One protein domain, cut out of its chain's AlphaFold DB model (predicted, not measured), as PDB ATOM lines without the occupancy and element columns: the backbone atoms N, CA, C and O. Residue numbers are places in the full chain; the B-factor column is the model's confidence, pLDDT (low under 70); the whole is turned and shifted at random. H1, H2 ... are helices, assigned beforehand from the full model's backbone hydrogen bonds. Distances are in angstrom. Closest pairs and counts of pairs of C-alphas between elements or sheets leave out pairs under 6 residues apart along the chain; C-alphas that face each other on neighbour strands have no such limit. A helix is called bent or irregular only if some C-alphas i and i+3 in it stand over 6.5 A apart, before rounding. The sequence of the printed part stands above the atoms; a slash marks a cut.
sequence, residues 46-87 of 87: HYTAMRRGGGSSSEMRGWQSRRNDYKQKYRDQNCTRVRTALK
ATOM      1  N   HIS A  46     247.269 196.966 190.209       98.62
ATOM      2  CA  HIS A  46     247.767 195.616 190.454       98.62
ATOM      3  C   HIS A  46     248.841 195.208 189.434       98.62
ATOM      4  O   HIS A  46     249.965 194.906 189.822       98.62
ATOM      5  N   TYR A  47     248.567 195.284 188.127       98.75
ATOM      6  CA  TYR A  47     249.578 194.920 187.120       98.75
ATOM      7  C   TYR A  47     250.749 195.907 187.047       98.75
ATOM      8  O   TYR A  47     251.841 195.545 186.610       98.75
ATOM      9  N   THR A  48     250.546 197.154 187.474       98.62
ATOM     10  CA  THR A  48     251.645 198.112 187.643       98.62
ATOM     11  C   THR A  48     252.553 197.697 188.797       98.62
ATOM     12  O   THR A  48     253.771 197.715 188.630       98.62
ATOM     13  N   ALA A  49     251.981 197.284 189.930       98.62
ATOM     14  CA  ALA A  49     252.720 196.791 191.084       98.62
ATOM     15  C   ALA A  49     253.485 195.504 190.751       98.62
ATOM     16  O   ALA A  49     254.685 195.463 190.983       98.62
ATOM     17  N   MET A  50     252.844 194.525 190.097       98.38
ATOM     18  CA  MET A  50     253.508 193.290 189.650       98.38
ATOM     19  C   MET A  50     254.739 193.594 188.784       98.38
ATOM     20  O   MET A  50     255.828 193.102 189.044       98.38
ATOM     21  N   ARG A  51     254.614 194.503 187.805       97.94
ATOM     22  CA  ARG A  51     255.757 194.912 186.970       97.94
ATOM     23  C   ARG A  51     256.875 195.597 187.746       97.94
ATOM     24  O   ARG A  51     258.031 195.432 187.381       97.94
ATOM     25  N   ARG A  52     256.536 196.402 188.755       98.00
ATOM     26  CA  ARG A  52     257.527 197.063 189.616       98.00
ATOM     27  C   ARG A  52     258.207 196.077 190.564       98.00
ATOM     28  O   ARG A  52     259.366 196.286 190.882       98.00
ATOM     29  N   GLY A  53     257.502 195.023 190.970       98.12
ATOM     30  CA  GLY A  53     258.045 193.933 191.780       98.12
ATOM     31  C   GLY A  53     259.014 193.019 191.027       98.12
ATOM     32  O   GLY A  53     259.717 192.241 191.661       98.12
ATOM     33  N   GLY A  54     259.091 193.131 189.698       95.75
ATOM     34  CA  GLY A  54     259.942 192.278 188.875       95.75
ATOM     35  C   GLY A  54     259.349 190.885 188.650       95.75
ATOM     36  O   GLY A  54     258.258 190.563 189.111       95.75
ATOM     37  N   GLY A  55     260.047 190.082 187.856       97.44
ATOM     38  CA  GLY A  55     259.621 188.755 187.413       97.44
ATOM     39  C   GLY A  55     260.359 188.363 186.139       97.44
ATOM     40  O   GLY A  55     261.180 189.127 185.621       97.44
ATOM     41  N   SER A  56     260.056 187.189 185.596       98.56
ATOM     42  CA  SER A  56     260.607 186.780 184.306       98.56
ATOM     43  C   SER A  56     260.161 187.728 183.186       98.56
ATOM     44  O   SER A  56     259.100 188.360 183.236       98.56
ATOM     45  N   SER A  57     260.936 187.797 182.100       98.19
ATOM     46  CA  SER A  57     260.568 188.617 180.938       98.19
ATOM     47  C   SER A  57     259.196 188.251 180.360       98.19
ATOM     48  O   SER A  57     258.492 189.125 179.854       98.19
ATOM     49  N   SER A  58     258.800 186.976 180.445       98.38
ATOM     50  CA  SER A  58     257.484 186.510 179.997       98.38
ATOM     51  C   SER A  58     256.359 187.072 180.870       98.38
ATOM     52  O   SER A  58     255.413 187.671 180.355       98.38
ATOM     53  N   GLU A  59     256.503 186.978 182.193       98.50
ATOM     54  CA  GLU A  59     255.535 187.523 183.149       98.50
ATOM     55  C   GLU A  59     255.388 189.037 183.002       98.50
ATOM     56  O   GLU A  59     254.271 189.552 182.901       98.50
ATOM     57  N   MET A  60     256.509 189.754 182.875       98.56
ATOM     58  CA  MET A  60     256.501 191.201 182.674       98.56
ATOM     59  C   MET A  60     255.724 191.612 181.417       98.56
ATOM     60  O   MET A  60     254.965 192.591 181.460       98.56
ATOM     61  N   ARG A  61     255.891 190.878 180.305       98.56
ATOM     62  CA  ARG A  61     255.124 191.097 179.067       98.56
ATOM     63  C   ARG A  61     253.638 190.822 179.284       98.56
ATOM     64  O   ARG A  61     252.814 191.665 178.923       98.56
ATOM     65  N   GLY A  62     253.300 189.717 179.948       98.62
ATOM     66  CA  GLY A  62     251.921 189.366 180.291       98.62
ATOM     67  C   GLY A  62     251.226 190.445 181.126       98.62
ATOM     68  O   GLY A  62     250.120 190.878 180.800       98.62
ATOM     69  N   TRP A  63     251.883 190.960 182.168       98.75
ATOM     70  CA  TRP A  63     251.329 192.042 182.988       98.75
ATOM     71  C   TRP A  63     251.179 193.354 182.216       98.75
ATOM     72  O   TRP A  63     250.218 194.083 182.443       98.75
ATOM     73  N   GLN A  64     252.092 193.673 181.296       98.69
ATOM     74  CA  GLN A  64     251.957 194.867 180.457       98.69
ATOM     75  C   GLN A  64     250.785 194.778 179.499       98.69
ATOM     76  O   GLN A  64     250.049 195.758 179.403       98.69
ATOM     77  N   SER A  65     250.597 193.633 178.843       98.81
ATOM     78  CA  SER A  65     249.428 193.392 177.996       98.81
ATOM     79  C   SER A  65     248.143 193.576 178.807       98.81
ATOM     80  O   SER A  65     247.384 194.497 178.519       98.81
ATOM     81  N   ARG A  66     247.984 192.861 179.929       98.81
ATOM     82  CA  ARG A  66     246.788 192.988 180.782       98.81
ATOM     83  C   ARG A  66     246.570 194.416 181.281       98.81
ATOM     84  O   ARG A  66     245.456 194.931 181.242       98.81
ATOM     85  N   ARG A  67     247.626 195.101 181.737       98.81
ATOM     86  CA  ARG A  67     247.538 196.511 182.158       98.81
ATOM     87  C   ARG A  67     247.048 197.400 181.014       98.81
ATOM     88  O   ARG A  67     246.275 198.321 181.265       98.81
ATOM     89  N   ASN A  68     247.519 197.171 179.791       98.81
ATOM     90  CA  ASN A  68     247.095 197.935 178.623       98.81
ATOM     91  C   ASN A  68     245.619 197.673 178.291       98.81
ATOM     92  O   ASN A  68     244.899 198.637 178.043       98.81
ATOM     93  N   ASP A  69     245.143 196.434 178.418       98.88
ATOM     94  CA  ASP A  69     243.725 196.101 178.231       98.88
ATOM     95  C   ASP A  69     242.841 196.840 179.242       98.88
ATOM     96  O   ASP A  69     241.828 197.439 178.883       98.88
ATOM     97  N   TYR A  70     243.233 196.876 180.521       98.88
ATOM     98  CA  TYR A  70     242.481 197.634 181.525       98.88
ATOM     99  C   TYR A  70     242.577 199.149 181.317       98.88
ATOM    100  O   TYR A  70     241.599 199.850 181.569       98.88
ATOM    101  N   LYS A  71     243.704 199.674 180.818       98.81
ATOM    102  CA  LYS A  71     243.792 201.083 180.401       98.81
ATOM    103  C   LYS A  71     242.835 201.389 179.250       98.81
ATOM    104  O   LYS A  71     242.247 202.467 179.250       98.81
ATOM    105  N   GLN A  72     242.662 200.465 178.305       98.81
ATOM    106  CA  GLN A  72     241.669 200.609 177.243       98.81
ATOM    107  C   GLN A  72     240.253 200.614 177.824       98.81
ATOM    108  O   GLN A  72     239.546 201.598 177.648       98.81
ATOM    109  N   LYS A  73     239.900 199.626 178.656       98.62
ATOM    110  CA  LYS A  73     238.596 199.576 179.342       98.62
ATOM    111  C   LYS A  73     238.302 200.837 180.159       98.62
ATOM    112  O   LYS A  73     237.165 201.292 180.197       98.62
ATOM    113  N   TYR A  74     239.314 201.422 180.803       98.62
ATOM    114  CA  TYR A  74     239.170 202.680 181.542       98.62
ATOM    115  C   TYR A  74     238.734 203.832 180.625       98.62
ATOM    116  O   TYR A  74     237.904 204.655 181.017       98.62
ATOM    117  N   ARG A  75     239.290 203.889 179.406       98.38
ATOM    118  CA  ARG A  75     238.899 204.857 178.375       98.38
ATOM    119  C   ARG A  75     237.503 204.557 177.838       98.38
ATOM    120  O   ARG A  75     236.676 205.460 177.842       98.38
ATOM    121  N   ASP A  76     237.225 203.306 177.477       98.25
ATOM    122  CA  ASP A  76     235.938 202.884 176.903       98.25
ATOM    123  C   ASP A  76     234.763 203.167 177.852       98.25
ATOM    124  O   ASP A  76     233.684 203.575 177.433       98.25
ATOM    125  N   GLN A  77     234.985 203.006 179.159       96.81
ATOM    126  CA  GLN A  77     233.992 203.285 180.202       96.81
ATOM    127  C   GLN A  77     233.943 204.764 180.622       96.81
ATOM    128  O   GLN A  77     233.233 205.113 181.565       96.81
ATOM    129  N   ASN A  78     234.690 205.646 179.946       96.81
ATOM    130  CA  ASN A  78     234.773 207.077 180.239       96.81
ATOM    131  C   ASN A  78     235.115 207.390 181.707       96.81
ATOM    132  O   ASN A  78     234.659 208.389 182.270       96.81
ATOM    133  N   CYS A  79     235.961 206.568 182.336       98.06
ATOM    134  CA  CYS A  79     236.253 206.672 183.767       98.06
ATOM    135  C   CYS A  79     236.932 207.988 184.176       98.06
ATOM    136  O   CYS A  79     236.892 208.377 185.343       98.06
ATOM    137  N   THR A  80     237.488 208.738 183.220       97.00
ATOM    138  CA  THR A  80     237.958 210.114 183.431       97.00
ATOM    139  C   THR A  80     236.864 211.022 184.007       97.00
ATOM    140  O   THR A  80     237.174 211.882 184.829       97.00
ATOM    141  N   ARG A  81     235.587 210.799 183.656       95.81
ATOM    142  CA  ARG A  81     234.443 211.604 184.128       95.81
ATOM    143  C   ARG A  81     234.182 211.481 185.629       95.81
ATOM    144  O   ARG A  81     233.660 212.412 186.234       95.81
ATOM    145  N   VAL A  82     234.555 210.352 186.227       96.81
ATOM    146  CA  VAL A  82     234.357 210.067 187.657       96.81
ATOM    147  C   VAL A  82     235.670 210.009 188.434       96.81
ATOM    148  O   VAL A  82     235.671 209.626 189.599       96.81
ATOM    149  N   ARG A  83     236.795 210.417 187.826       96.12
ATOM    150  CA  ARG A  83     238.144 210.241 188.396       96.12
ATOM    151  C   ARG A  83     238.315 210.818 189.803       96.12
ATOM    152  O   ARG A  83     239.090 210.273 190.577       96.12
ATOM    153  N   THR A  84     237.611 211.904 190.123       96.62
ATOM    154  CA  THR A  84     237.683 212.585 191.425       96.62
ATOM    155  C   THR A  84     236.983 211.815 192.542       96.62
ATOM    156  O   THR A  84     237.256 212.067 193.706       96.62
ATOM    157  N   ALA A  85     236.105 210.872 192.194       96.12
ATOM    158  CA  ALA A  85     235.410 209.996 193.132       96.12
ATOM    159  C   ALA A  85     236.103 208.629 193.304       96.12
ATOM    160  O   ALA A  85     235.648 207.811 194.100       96.12
ATOM    161  N   LEU A  86     237.181 208.356 192.557       96.94
ATOM    162  CA  LEU A  86     237.930 207.102 192.656       96.94
ATOM    163  C   LEU A  86     238.969 207.183 193.781       96.94
ATOM    164  O   LEU A  86     239.758 208.125 193.815       96.94
ATOM    165  N   LYS A  87     239.030 206.149 194.623       91.88
ATOM    166  CA  LYS A  87     240.035 205.974 195.688       91.88
ATOM    167  C   LYS A  87     241.347 205.485 195.101       91.88
ATOM    168  O   LYS A  87     241.307 204.549 194.268       91.88
TER     169      LYS A  87
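What this domain is: This is residues 46 to 87 of the 87 residues of an uncharacterized protein of Cobetia crustatorum (UniProt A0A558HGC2). What does the model look like at first sight? One long helix, H2, makes the long axis, the short helix H1 folds back beside the first half of it as a helical hairpin, and the small helix H3 turns off at the far end to make a corner. Residues 72 to 78 and 80 to 87 stand free, of which 72 to 76 belong to H2 and 80 to 85 to H3. What is it made of? The printed part has 42 residues with three named helices, H1, H2 and H3 in chain order, and no named strand; the class is all helix. How closely is it gathered? It is loose, with a radius of gyration of the C-alphas of 12.5 A, and flat, spanning 36 by 19 by 7 A.

How they stand to each other: What touches the longest helix, H2, residues 57 to 76? H1, residues 46 to 53, touches residues 60 to 67 of it alone; the closest C-alphas, of Tyr 47 and Trp 63, are 5.3 A apart. The two form a hairpin, running opposite ways at a shallow tilt of 32 degrees. Where is H3, residues 79 to 85? It is close to H2 but not clearly touching, about perpendicular at 89 degrees, and the closest C-alphas, of Tyr 74 and Thr 80, are 7.8 A apart. H1 and H3 are apart. Are the helix backbones within hydrogen-bond range? Every O i to N i+4 pair is in H1 and H2; in H3 it is 1 of 3, beside 3 of 4 O i to N i+3 pairs.

Where its parts are: Where does H2 run? It goes from C-alpha 57 at (260.568, 188.617, 180.938) to C-alpha 76 at (235.938, 202.884, 176.903), 28.7 A. How long are the others? H1 begins at C-alpha 46 at (247.767, 195.616, 190.454) and measures 10.5 A; H3 measures 10.0 A. H3 is irregular, with C-alphas 81 and 84 at 8.0 A.

The domain as a whole: How large is it? The two C-alphas farthest apart, of Ser 56 and Arg 81, are 36.1 A apart. Are there cuts or long links? The printed part has no cut, and both links, H1 to H2 and H2 to H3, are tight. Is confidence low anywhere? No printed residue is under 70, and the mean pLDDT of the printed part is 97.9.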